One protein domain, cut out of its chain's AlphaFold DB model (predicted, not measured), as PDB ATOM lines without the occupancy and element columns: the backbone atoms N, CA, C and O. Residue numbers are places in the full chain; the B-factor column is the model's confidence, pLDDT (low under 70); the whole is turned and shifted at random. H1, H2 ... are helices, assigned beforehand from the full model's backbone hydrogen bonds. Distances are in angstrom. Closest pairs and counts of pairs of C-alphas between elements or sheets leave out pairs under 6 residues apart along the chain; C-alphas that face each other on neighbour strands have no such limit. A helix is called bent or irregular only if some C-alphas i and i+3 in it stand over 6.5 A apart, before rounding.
ATOM      1  N   ASN A 164     -47.624  31.641  -2.991       58.41
ATOM      2  CA  ASN A 164     -48.202  31.414  -1.661       58.41
ATOM      3  C   ASN A 164     -47.728  30.125  -0.949       58.41
ATOM      4  O   ASN A 164     -47.594  30.140   0.279       58.41
ATOM      5  N   GLN A 165     -47.438  29.040  -1.676       67.69
ATOM      6  CA  GLN A 165     -47.169  27.697  -1.125       67.69
ATOM      7  C   GLN A 165     -45.764  27.196  -1.506       67.69
ATOM      8  O   GLN A 165     -45.562  26.516  -2.510       67.69
ATOM      9  N   ILE A 166     -44.776  27.534  -0.673       84.19
ATOM     10  CA  ILE A 166     -43.362  27.138  -0.813       84.19
ATOM     11  C   ILE A 166     -42.907  26.331   0.414       84.19
ATOM     12  O   ILE A 166     -42.122  26.829   1.227       84.19
ATOM     13  N   PRO A 167     -43.413  25.093   0.597       89.56
ATOM     14  CA  PRO A 167     -43.197  24.320   1.821       89.56
ATOM     15  C   PRO A 167     -41.713  24.039   2.087       89.56
ATOM     16  O   PRO A 167     -41.278  24.101   3.232       89.56
ATOM     17  N   GLY A 168     -40.906  23.805   1.045       89.75
ATOM     18  CA  GLY A 168     -39.468  23.558   1.186       89.75
ATOM     19  C   GLY A 168     -38.693  24.772   1.687       89.75
ATOM     20  O   GLY A 168     -37.920  24.667   2.641       89.75
ATOM     21  N   VAL A 169     -38.945  25.946   1.104       92.00
ATOM     22  CA  VAL A 169     -38.351  27.203   1.581       92.00
ATOM     23  C   VAL A 169     -38.840  27.544   2.990       92.00
ATOM     24  O   VAL A 169     -38.039  27.954   3.828       92.00
ATOM     25  N   LYS A 170     -40.129  27.342   3.297       92.25
ATOM     26  CA  LYS A 170     -40.673  27.555   4.649       92.25
ATOM     27  C   LYS A 170     -40.022  26.621   5.676       92.25
ATOM     28  O   LYS A 170     -39.674  27.092   6.758       92.25
ATOM     29  N   CYS A 171     -39.748  25.360   5.328       91.50
ATOM     30  CA  CYS A 171     -38.934  24.456   6.147       91.50
ATOM     31  C   CYS A 171     -37.517  25.011   6.370       91.50
ATOM     32  O   CYS A 171     -37.095  25.127   7.519       91.50
ATOM     33  N   PHE A 172     -36.808  25.421   5.312       93.06
ATOM     34  CA  PHE A 172     -35.447  25.968   5.421       93.06
ATOM     35  C   PHE A 172     -35.376  27.251   6.266       93.06
ATOM     36  O   PHE A 172     -34.504  27.380   7.129       93.06
ATOM     37  N   VAL A 173     -36.318  28.180   6.076       92.56
ATOM     38  CA  VAL A 173     -36.433  29.402   6.888       92.56
ATOM     39  C   VAL A 173     -36.738  29.049   8.342       92.56
ATOM     40  O   VAL A 173     -36.093  29.589   9.237       92.56
ATOM     41  N   LYS A 174     -37.647  28.100   8.609       90.81
ATOM     42  CA  LYS A 174     -37.976  27.693   9.984       90.81
ATOM     43  C   LYS A 174     -36.820  26.975  10.680       90.81
ATOM     44  O   LYS A 174     -36.615  27.168  11.878       90.81
ATOM     45  N   VAL A 175     -36.038  26.181   9.949       89.44
ATOM     46  CA  VAL A 175     -34.772  25.616  10.432       89.44
ATOM     47  C   VAL A 175     -33.792  26.731  10.778       89.44
ATOM     48  O   VAL A 175     -33.329  26.776  11.911       89.44
ATOM     49  N   SER A 176     -33.524  27.650   9.853       88.50
ATOM     50  CA  SER A 176     -32.507  28.697  10.020       88.50
ATOM     51  C   SER A 176     -32.882  29.754  11.074       88.50
ATOM     52  O   SER A 176     -32.003  30.322  11.710       88.50
ATOM     53  N   GLU A 177     -34.178  29.977  11.323       87.25
ATOM     54  CA  GLU A 177     -34.687  30.796  12.437       87.25
ATOM     55  C   GLU A 177     -34.490  30.114  13.807       87.25
ATOM     56  O   GLU A 177     -34.254  30.784  14.809       87.25
ATOM     57  N   THR A 178     -34.597  28.781  13.875       85.31
ATOM     58  CA  THR A 178     -34.613  28.025  15.146       85.31
ATOM     59  C   THR A 178     -33.335  27.232  15.429       85.31
ATOM     60  O   THR A 178     -33.234  26.591  16.475       85.31
ATOM     61  N   SER A 179     -32.361  27.247  14.516       78.56
ATOM     62  CA  SER A 179     -31.153  26.425  14.584       78.56
ATOM     63  C   SER A 179     -29.965  27.055  13.865       78.56
ATOM     64  O   SER A 179     -30.057  27.500  12.722       78.56
ATOM     65  N   ILE A 180     -28.796  26.978  14.504       68.50
ATOM     66  CA  ILE A 180     -27.511  27.410  13.930       68.50
ATOM     67  C   ILE A 180     -27.148  26.575  12.677       68.50
ATOM     68  O   ILE A 180     -26.420  27.055  11.806       68.50
ATOM     69  N   LYS A 181     -27.734  25.374  12.525       75.94
ATOM     70  CA  LYS A 181     -27.558  24.472  11.372       75.94
ATOM     71  C   LYS A 181     -27.937  25.056  10.004       75.94
ATOM     72  O   LYS A 181     -27.575  24.462   8.995       75.94
ATOM     73  N   GLY A 182     -28.603  26.212   9.924       75.75
ATOM     74  CA  GLY A 182     -28.820  26.894   8.637       75.75
ATOM     75  C   GLY A 182     -27.518  27.134   7.846       75.75
ATOM     76  O   GLY A 182     -27.526  27.116   6.621       75.75
ATOM     77  N   GLU A 183     -26.374  27.265   8.531       80.12
ATOM     78  CA  GLU A 183     -25.064  27.415   7.878       80.12
ATOM     79  C   GLU A 183     -24.506  26.102   7.302       80.12
ATOM     80  O   GLU A 183     -24.013  26.104   6.177       80.12
ATOM     81  N   GLU A 184     -24.639  25.002   8.048       80.88
ATOM     82  CA  GLU A 184     -24.307  23.620   7.642       80.88
ATOM     83  C   GLU A 184     -25.118  23.219   6.394       80.88
ATOM     84  O   GLU A 184     -24.591  22.649   5.438       80.88
ATOM     85  N   VAL A 185     -26.397  23.617   6.348       80.00
ATOM     86  CA  VAL A 185     -27.253  23.438   5.167       80.00
ATOM     87  C   VAL A 185     -26.695  24.173   3.949       80.00
ATOM     88  O   VAL A 185     -26.558  23.555   2.898       80.00
ATOM     89  N   VAL A 186     -26.370  25.464   4.069       82.88
ATOM     90  CA  VAL A 186     -25.911  26.288   2.933       82.88
ATOM     91  C   VAL A 186     -24.538  25.856   2.411       82.88
ATOM     92  O   VAL A 186     -24.313  25.897   1.204       82.88
ATOM     93  N   LYS A 187     -23.609  25.483   3.299       83.12
ATOM     94  CA  LYS A 187     -22.207  25.224   2.935       83.12
ATOM     95  C   LYS A 187     -21.920  23.777   2.571       83.12
ATOM     96  O   LYS A 187     -21.219  23.534   1.594       83.12
ATOM     97  N   ASP A 188     -22.439  22.841   3.359       83.56
ATOM     98  CA  ASP A 188     -21.917  21.474   3.386       83.56
ATOM     99  C   ASP A 188     -22.909  20.465   2.794       83.56
ATOM    100  O   ASP A 188     -22.496  19.462   2.210       83.56
ATOM    101  N   ILE A 189     -24.218  20.723   2.918       83.94
ATOM    102  CA  ILE A 189     -25.270  19.751   2.576       83.94
ATOM    103  C   ILE A 189     -26.006  20.112   1.285       83.94
ATOM    104  O   ILE A 189     -26.097  19.268   0.401       83.94
ATOM    105  N   ALA A 190     -26.517  21.335   1.123       82.62
ATOM    106  CA  ALA A 190     -27.276  21.710  -0.074       82.62
ATOM    107  C   ALA A 190     -26.493  21.545  -1.403       82.62
ATOM    108  O   ALA A 190     -27.111  21.093  -2.372       82.62
ATOM    109  N   PRO A 191     -25.158  21.762  -1.473       86.12
ATOM    110  CA  PRO A 191     -24.359  21.435  -2.663       86.12
ATOM    111  C   PRO A 191     -24.319  19.943  -3.046       86.12
ATOM    112  O   PRO A 191     -23.855  19.613  -4.131       86.12
ATOM    113  N   GLN A 192     -24.788  19.032  -2.183       84.12
ATOM    114  CA  GLN A 192     -24.930  17.599  -2.492       84.12
ATOM    115  C   GLN A 192     -26.283  17.262  -3.154       84.12
ATOM    116  O   GLN A 192     -26.496  16.126  -3.576       84.12
ATOM    117  N   PHE A 193     -27.217  18.220  -3.205       79.00
ATOM    118  CA  PHE A 193     -28.599  18.031  -3.670       79.00
ATOM    119  C   PHE A 193     -28.982  18.931  -4.854       79.00
ATOM    120  O   PHE A 193     -29.978  18.642  -5.519       79.00
ATOM    121  N   PHE A 194     -28.229  20.004  -5.114       84.75
ATOM    122  CA  PHE A 194     -28.466  20.934  -6.221       84.75
ATOM    123  C   PHE A 194     -27.153  21.279  -6.926       84.75
ATOM    124  O   PHE A 194     -26.152  21.572  -6.271       84.75
ATOM    125  N   GLU A 195     -27.180  21.290  -8.257       81.12
ATOM    126  CA  GLU A 195     -26.040  21.676  -9.098       81.12
ATOM    127  C   GLU A 195     -26.047  23.187  -9.404       81.12
ATOM    128  O   GLU A 195     -25.013  23.776  -9.728       81.12
ATOM    129  N   GLU A 196     -27.212  23.835  -9.284       84.31
ATOM    130  CA  GLU A 196     -27.404  25.254  -9.572       84.31
ATOM    131  C   GLU A 196     -26.755  26.151  -8.504       84.31
ATOM    132  O   GLU A 196     -27.134  26.159  -7.326       84.31
ATOM    133  N   LYS A 197     -25.804  26.992  -8.924       87.31
ATOM    134  CA  LYS A 197     -25.109  27.945  -8.039       87.31
ATOM    135  C   LYS A 197     -26.053  29.026  -7.520       87.31
ATOM    136  O   LYS A 197     -25.855  29.558  -6.431       87.31
ATOM    137  N   GLU A 198     -27.089  29.315  -8.290       89.19
ATOM    138  CA  GLU A 198     -28.151  30.274  -8.026       89.19
ATOM    139  C   GLU A 198     -28.982  29.833  -6.808       89.19
ATOM    140  O   GLU A 198     -29.275  30.653  -5.938       89.19
ATOM    141  N   VAL A 199     -29.246  28.525  -6.652       88.31
ATOM    142  CA  VAL A 199     -29.882  27.965  -5.442       88.31
ATOM    143  C   VAL A 199     -29.009  28.219  -4.211       88.31
ATOM    144  O   VAL A 199     -29.514  28.678  -3.187       88.31
ATOM    145  N   MET A 200     -27.692  27.992  -4.304       89.31
ATOM    146  CA  MET A 200     -26.771  28.253  -3.187       89.31
ATOM    147  C   MET A 200     -26.705  29.739  -2.820       89.31
ATOM    148  O   MET A 200     -26.671  30.080  -1.636       89.31
ATOM    149  N   GLN A 201     -26.711  30.630  -3.815       90.19
ATOM    150  CA  GLN A 201     -26.711  32.079  -3.601       90.19
ATOM    151  C   GLN A 201     -27.991  32.544  -2.898       90.19
ATOM    152  O   GLN A 201     -27.904  33.234  -1.883       90.19
ATOM    153  N   GLU A 202     -29.165  32.119  -3.373       93.56
ATOM    154  CA  GLU A 202     -30.451  32.489  -2.776       93.56
ATOM    155  C   GLU A 202     -30.612  31.925  -1.343       93.56
ATOM    156  O   GLU A 202     -31.042  32.652  -0.444       93.56
ATOM    157  N   LEU A 203     -30.194  30.675  -1.075       92.00
ATOM    158  CA  LEU A 203     -30.199  30.104   0.287       92.00
ATOM    159  C   LEU A 203     -29.245  30.852   1.226       92.00
ATOM    160  O   LEU A 203     -29.607  31.158   2.367       92.00
ATOM    161  N   SER A 204     -28.040  31.172   0.747       90.19
ATOM    162  CA  SER A 204     -27.041  31.939   1.497       90.19
ATOM    163  C   SER A 204     -27.558  33.339   1.840       90.19
ATOM    164  O   SER A 204     -27.483  33.753   2.994       90.19
ATOM    165  N   GLN A 205     -28.190  34.029   0.884       92.56
ATOM    166  CA  GLN A 205     -28.808  35.338   1.097       92.56
ATOM    167  C   GLN A 205     -29.900  35.290   2.179       92.56
ATOM    168  O   GLN A 205     -29.903  36.133   3.078       92.56
ATOM    169  N   ILE A 206     -30.792  34.295   2.143       91.56
ATOM    170  CA  ILE A 206     -31.847  34.112   3.157       91.56
ATOM    171  C   ILE A 206     -31.247  33.838   4.542       91.56
ATOM    172  O   ILE A 206     -31.670  34.443   5.529       91.56
ATOM    173  N   HIS A 207     -30.235  32.971   4.631       90.06
ATOM    174  CA  HIS A 207     -29.551  32.675   5.893       90.06
ATOM    175  C   HIS A 207     -28.816  33.900   6.459       90.06
ATOM    176  O   HIS A 207     -28.889  34.177   7.657       90.06
ATOM    177  N   THR A 208     -28.162  34.689   5.601       90.31
ATOM    178  CA  THR A 208     -27.548  35.967   5.985       90.31
ATOM    179  C   THR A 208     -28.595  36.958   6.490       90.31
ATOM    180  O   THR A 208     -28.391  37.546   7.547       90.31
ATOM    181  N   MET A 209     -29.740  37.102   5.809       91.12
ATOM    182  CA  MET A 209     -30.840  37.962   6.263       91.12
ATOM    183  C   MET A 209     -31.350  37.567   7.658       91.12
ATOM    184  O   MET A 209     -31.500  38.436   8.518       91.12
ATOM    185  N   LEU A 210     -31.560  36.270   7.910       89.94
ATOM    186  CA  LEU A 210     -31.978  35.768   9.225       89.94
ATOM    187  C   LEU A 210     -30.925  36.064  10.307       89.94
ATOM    188  O   LEU A 210     -31.269  36.576  11.371       89.94
ATOM    189  N   LYS A 211     -29.633  35.849  10.019       87.94
ATOM    190  CA  LYS A 211     -28.527  36.232  10.921       87.94
ATOM    191  C   LYS A 211     -28.427  37.741  11.172       87.94
ATOM    192  O   LYS A 211     -27.996  38.145  12.248       87.94
ATOM    193  N   SER A 212     -28.836  38.573  10.217       89.62
ATOM    194  CA  SER A 212     -28.940  40.031  10.366       89.62
ATOM    195  C   SER A 212     -30.216  40.491  11.092       89.62
ATOM    196  O   SER A 212     -30.502  41.686  11.103       89.62
ATOM    197  N   ASN A 213     -30.972  39.577  11.718       87.25
ATOM    198  CA  ASN A 213     -32.248  39.834  12.398       87.25
ATOM    199  C   ASN A 213     -33.347  40.433  11.494       87.25
ATOM    200  O   ASN A 213     -34.275  41.081  11.988       87.25
ATOM    201  N   VAL A 214     -33.279  40.212  10.176       90.31
ATOM    202  CA  VAL A 214     -34.363  40.600   9.258       90.31
ATOM    203  C   VAL A 214     -35.589  39.734   9.538       90.31
ATOM    204  O   VAL A 214     -35.487  38.512   9.667       90.31
ATOM    205  N   LYS A 215     -36.774  40.346   9.635       89.12
ATOM    206  CA  LYS A 215     -37.988  39.611  10.012       89.12
ATOM    207  C   LYS A 215     -38.410  38.657   8.898       89.12
ATOM    208  O   LYS A 215     -38.418  39.010   7.721       89.12
ATOM    209  N   VAL A 216     -38.904  37.485   9.284       87.38
ATOM    210  CA  VAL A 216     -39.444  36.462   8.372       87.38
ATOM    211  C   VAL A 216     -40.503  37.029   7.402       87.38
ATOM    212  O   VAL A 216     -40.506  36.692   6.221       87.38
ATOM    213  N   ASN A 217     -41.333  37.983   7.841       85.69
ATOM    214  CA  ASN A 217     -42.317  38.654   6.975       85.69
ATOM    215  C   ASN A 217     -41.700  39.530   5.866       85.69
ATOM    216  O   ASN A 217     -42.323  39.707   4.818       85.69
ATOM    217  N   GLU A 218     -40.499  40.068   6.085       88.00
ATOM    218  CA  GLU A 218     -39.748  40.874   5.114       88.00
ATOM    219  C   GLU A 218     -39.066  39.956   4.082       88.00
ATOM    220  O   GLU A 218     -39.112  40.242   2.886       88.00
ATOM    221  N   ILE A 219     -38.573  38.783   4.503       88.25
ATOM    222  CA  ILE A 219     -38.142  37.705   3.589       88.25
ATOM    223  C   ILE A 219     -39.314  37.282   2.685       88.25
ATOM    224  O   ILE A 219     -39.172  37.247   1.463       88.25
ATOM    225  N   TRP A 220     -40.512  37.066   3.243       86.88
ATOM    226  CA  TRP A 220     -41.704  36.771   2.436       86.88
ATOM    227  C   TRP A 220     -42.133  37.923   1.515       86.88
ATOM    228  O   TRP A 220     -42.752  37.669   0.482       86.88
ATOM    229  N   ALA A 221     -41.807  39.180   1.836       81.81
ATOM    230  CA  ALA A 221     -42.029  40.298   0.920       81.81
ATOM    231  C   ALA A 221     -41.099  40.223  -0.302       81.81
ATOM    232  O   ALA A 221     -41.573  40.413  -1.419       81.81
ATOM    233  N   LYS A 222     -39.826  39.843  -0.117       85.75
ATOM    234  CA  LYS A 222     -38.875  39.607  -1.221       85.75
ATOM    235  C   LYS A 222     -39.280  38.442  -2.128       85.75
ATOM    236  O   LYS A 222     -39.173  38.549  -3.347       85.75
ATOM    237  N   PHE A 223     -39.824  37.364  -1.556       84.12
ATOM    238  CA  PHE A 223     -40.425  36.275  -2.341       84.12
ATOM    239  C   PHE A 223     -41.606  36.761  -3.195       84.12
ATOM    240  O   PHE A 223     -41.651  36.464  -4.386       84.12
ATOM    241  N   ARG A 224     -42.517  37.575  -2.636       80.19
ATOM    242  CA  ARG A 224     -43.624  38.188  -3.402       80.19
ATOM    243  C   ARG A 224     -43.156  39.207  -4.448       80.19
ATOM    244  O   ARG A 224     -43.818  39.357  -5.466       80.19
ATOM    245  N   ALA A 225     -42.023  39.874  -4.224       78.19
ATOM    246  CA  ALA A 225     -41.380  40.758  -5.200       78.19
ATOM    247  C   ALA A 225     -40.614  40.002  -6.308       78.19
ATOM    248  O   ALA A 225     -40.094  40.628  -7.229       78.19
ATOM    249  N   GLY A 226     -40.534  38.666  -6.240       79.12
ATOM    250  CA  GLY A 226     -39.861  37.844  -7.245       79.12
ATOM    251  C   GLY A 226     -38.332  37.927  -7.210       79.12
ATOM    252  O   GLY A 226     -37.701  37.706  -8.242       79.12
ATOM    253  N   GLU A 227     -37.730  38.249  -6.058       84.38
ATOM    254  CA  GLU A 227     -36.265  38.300  -5.904       84.38
ATOM    255  C   GLU A 227     -35.619  36.901  -5.918       84.38
ATOM    256  O   GLU A 227     -34.528  36.734  -6.452       84.38
ATOM    257  N   PHE A 228     -36.310  35.891  -5.380       86.88
ATOM    258  CA  PHE A 228     -35.802  34.526  -5.184       86.88
ATOM    259  C   PHE A 228     -36.367  33.542  -6.224       86.88
ATOM    260  O   PHE A 228     -37.156  32.647  -5.910       86.88
ATOM    261  N   LYS A 229     -36.052  33.761  -7.505       84.19
ATOM    262  CA  LYS A 229     -36.689  33.038  -8.624       84.19
ATOM    263  C   LYS A 229     -36.311  31.562  -8.686       84.19
ATOM    264  O   LYS A 229     -37.106  30.758  -9.168       84.19
ATOM    265  N   THR A 230     -35.127  31.195  -8.208       86.75
ATOM    266  CA  THR A 230     -34.643  29.812  -8.252       86.75
ATOM    267  C   THR A 230     -35.267  28.997  -7.123       86.75
ATOM    268  O   THR A 230     -35.766  27.897  -7.357       86.75
ATOM    269  N   LEU A 231     -35.372  29.571  -5.921       86.38
ATOM    270  CA  LEU A 231     -36.037  28.953  -4.771       86.38
ATOM    271  C   LEU A 231     -37.565  28.923  -4.853       86.38
ATOM    272  O   LEU A 231     -38.184  28.202  -4.073       86.38
ATOM    273  N   LEU A 232     -38.187  29.640  -5.792       79.69
ATOM    274  CA  LEU A 232     -39.605  29.460  -6.128       79.69
ATOM    275  C   LEU A 232     -39.868  28.200  -6.978       79.69
ATOM    276  O   LEU A 232     -41.019  27.790  -7.110       79.69
ATOM    277  N   GLN A 233     -38.848  27.558  -7.562       76.88
ATOM    278  CA  GLN A 233     -39.077  26.470  -8.518       76.88
ATOM    279  C   GLN A 233     -39.699  25.216  -7.854       76.88
ATOM    280  O   GLN A 233     -39.210  24.758  -6.813       76.88
ATOM    281  N   PRO A 234     -40.723  24.587  -8.471       75.38
ATOM    282  CA  PRO A 234     -41.398  23.394  -7.945       75.38
ATOM    283  C   PRO A 234     -40.470  22.221  -7.604       75.38
ATOM    284  O   PRO A 234     -40.647  21.592  -6.564       75.38
ATOM    285  N   LYS A 235     -39.439  21.961  -8.423       77.94
ATOM    286  CA  LYS A 235     -38.448  20.892  -8.178       77.94
ATOM    287  C   LYS A 235     -37.613  21.092  -6.904       77.94
ATOM    288  O   LYS A 235     -37.121  20.117  -6.346       77.94
ATOM    289  N   ILE A 236     -37.471  22.332  -6.428       83.88
ATOM    290  CA  ILE A 236     -36.614  22.677  -5.286       83.88
ATOM    291  C   ILE A 236     -37.320  22.403  -3.949       83.88
ATOM    292  O   ILE A 236     -36.670  21.997  -2.985       83.88
ATOM    293  N   GLN A 237     -38.652  22.541  -3.875       86.31
ATOM    294  CA  GLN A 237     -39.381  22.411  -2.603       86.31
ATOM    295  C   GLN A 237     -39.214  21.031  -1.936       86.31
ATOM    296  O   GLN A 237     -38.859  20.994  -0.756       86.31
ATOM    297  N   PRO A 238     -39.407  19.890  -2.634       84.62
ATOM    298  CA  PRO A 238     -39.304  18.574  -2.004       84.62
ATOM    299  C   PRO A 238     -37.861  18.233  -1.604       84.62
ATOM    300  O   PRO A 238     -37.641  17.548  -0.606       84.62
ATOM    301  N   ALA A 239     -36.873  18.749  -2.344       86.31
ATOM    302  CA  ALA A 239     -35.459  18.603  -2.017       86.31
ATOM    303  C   ALA A 239     -35.081  19.390  -0.749       86.31
ATOM    304  O   ALA A 239     -34.447  18.827   0.140       86.31
ATOM    305  N   LEU A 240     -35.540  20.641  -0.602       89.06
ATOM    306  CA  LEU A 240     -35.339  21.418   0.631       89.06
ATOM    307  C   LEU A 240     -36.004  20.769   1.851       89.06
ATOM    308  O   LEU A 240     -35.409  20.769   2.927       89.06
ATOM    309  N   VAL A 241     -37.192  20.169   1.692       89.44
ATOM    310  CA  VAL A 241     -37.809  19.355   2.756       89.44
ATOM    311  C   VAL A 241     -36.892  18.193   3.139       89.44
ATOM    312  O   VAL A 241     -36.512  18.096   4.302       89.44
ATOM    313  N   LYS A 242     -36.444  17.389   2.166       87.06
ATOM    314  CA  LYS A 242     -35.548  16.245   2.404       87.06
ATOM    315  C   LYS A 242     -34.227  16.645   3.080       87.06
ATOM    316  O   LYS A 242     -33.750  15.931   3.959       87.06
ATOM    317  N   ILE A 243     -33.652  17.795   2.720       87.75
ATOM    318  CA  ILE A 243     -32.466  18.362   3.385       87.75
ATOM    319  C   ILE A 243     -32.773  18.721   4.846       87.75
ATOM    320  O   ILE A 243     -31.985  18.391   5.732       87.75
ATOM    321  N   CYS A 244     -33.924  19.349   5.117       87.81
ATOM    322  CA  CYS A 244     -34.353  19.707   6.474       87.81
ATOM    323  C   CYS A 244     -34.659  18.481   7.359       87.81
ATOM    324  O   CYS A 244     -34.488  18.543   8.577       87.81
ATOM    325  N   GLU A 245     -35.067  17.358   6.765       87.50
ATOM    326  CA  GLU A 245     -35.165  16.067   7.456       87.50
ATOM    327  C   GLU A 245     -33.767  15.484   7.739       87.50
ATOM    328  O   GLU A 245     -33.471  15.122   8.878       87.50
ATOM    329  N   HIS A 246     -32.876  15.475   6.737       84.81
ATOM    330  CA  HIS A 246     -31.530  14.886   6.815       84.81
ATOM    331  C   HIS A 246     -30.653  15.474   7.936       84.81
ATOM    332  O   HIS A 246     -29.972  14.733   8.642       84.81
ATOM    333  N   ILE A 247     -30.726  16.788   8.170       84.38
ATOM    334  CA  ILE A 247     -30.024  17.475   9.276       84.38
ATOM    335  C   ILE A 247     -30.566  17.164  10.683       84.38
ATOM    336  O   ILE A 247     -30.003  17.655  11.667       84.38
ATOM    337  N   GLY A 248     -31.658  16.397  10.789       83.94
ATOM    338  CA  GLY A 248     -32.331  16.042  12.042       83.94
ATOM    339  C   GLY A 248     -33.468  16.985  12.459       83.94
ATOM    340  O   GLY A 248     -33.987  16.859  13.567       83.94
TER     341      GLY A 248
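This is residues 164 to 248 of the 460 residues of an uncharacterized protein of Portunus trituberculatus (UniProt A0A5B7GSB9). Five short helices pack into a rounded cluster. The helical hairpin of H2 and H3 makes one side, H1 and H5 make the other as a V that is closest near their first residues, at Gly 168 and Gln 237, and H4 stands at the edge beside H3, while the long link of residues 225 to 235 runs from H4 across one end of the cluster to H5. The 85 printed residues, with the five named helices in the order H1 H2 H3 H4 H5 and no named strand, are of the class all helix. The whole is compact, with a radius of gyration of the C-alphas of 11.5 A and spans of 28 by 26 by 21 A.

H1, residues 167 to 178, H2, residues 182 to 192, and H3, residues 197 to 211, form an up and down bundle, in which each runs against the one before it in the chain. H1 and H2 touch only at the corner by their link, H1 with residues 172 to 176 alone; the closest C-alphas, of Ser 176 and Gly 182, are 4.3 A apart. H2 and H3 are a hairpin and touch at a shallow tilt of 10 degrees, opposite ways; their closest C-alphas, of Val 186 and Ser 204, are 5.9 A apart. H1, with residues 173 to 177 alone, touches residues 206 to 210 of H3 at a steep tilt of 39 degrees, the same way; the closest C-alphas are those of Ser 176 and His 207, at 6.4 A. H4, residues 216 to 224, only just touches H3, with 3 pairs of C-alphas within 8 A, the closest those of Ile 206 and Ile 219 at 7.3 A; the two are a hairpin at a shallow tilt of 31 degrees. H5, residues 236 to 246, touches H1 at a steep tilt of 42 degrees, the same way, with the C-alphas of Gly 168 and Gln 237 closest at 4.0 A. H3 and H5 are apart, and so are H4 and H5. Every O i to N i+4 pair is within hydrogen-bond range in H1, H3, H4 and H5; in H2 3 of 7 are, beside 2 of 8 O i to N i+3 pairs.

H1 begins with C-alpha 167 at (-43.197, 24.320, 1.821) and is 16.3 A from first to last C-alpha. H2 is 15.0 A long and irregular, but only just: C-alphas 187 and 190 are 6.9 A apart. H3, the longest helix, measures 21.0 A and ends with C-alpha 211 at (-28.527, 36.232, 10.921). H4 is 12.6 A long. H5 is 15.3 A long and ends with C-alpha 246 at (-31.530, 14.886, 6.815).

The two C-alphas farthest apart, those of Ala 225 and Gly 248, are 31.5 A from each other. The printed part has no cut. The links from H1 to H2, H2 to H3 and H3 to H4 are tight, and the link of 11 residues from H4 to H5 is long. The mean pLDDT of the printed part is 85.2, and residues 164 to 165 and residue 180 are under 70.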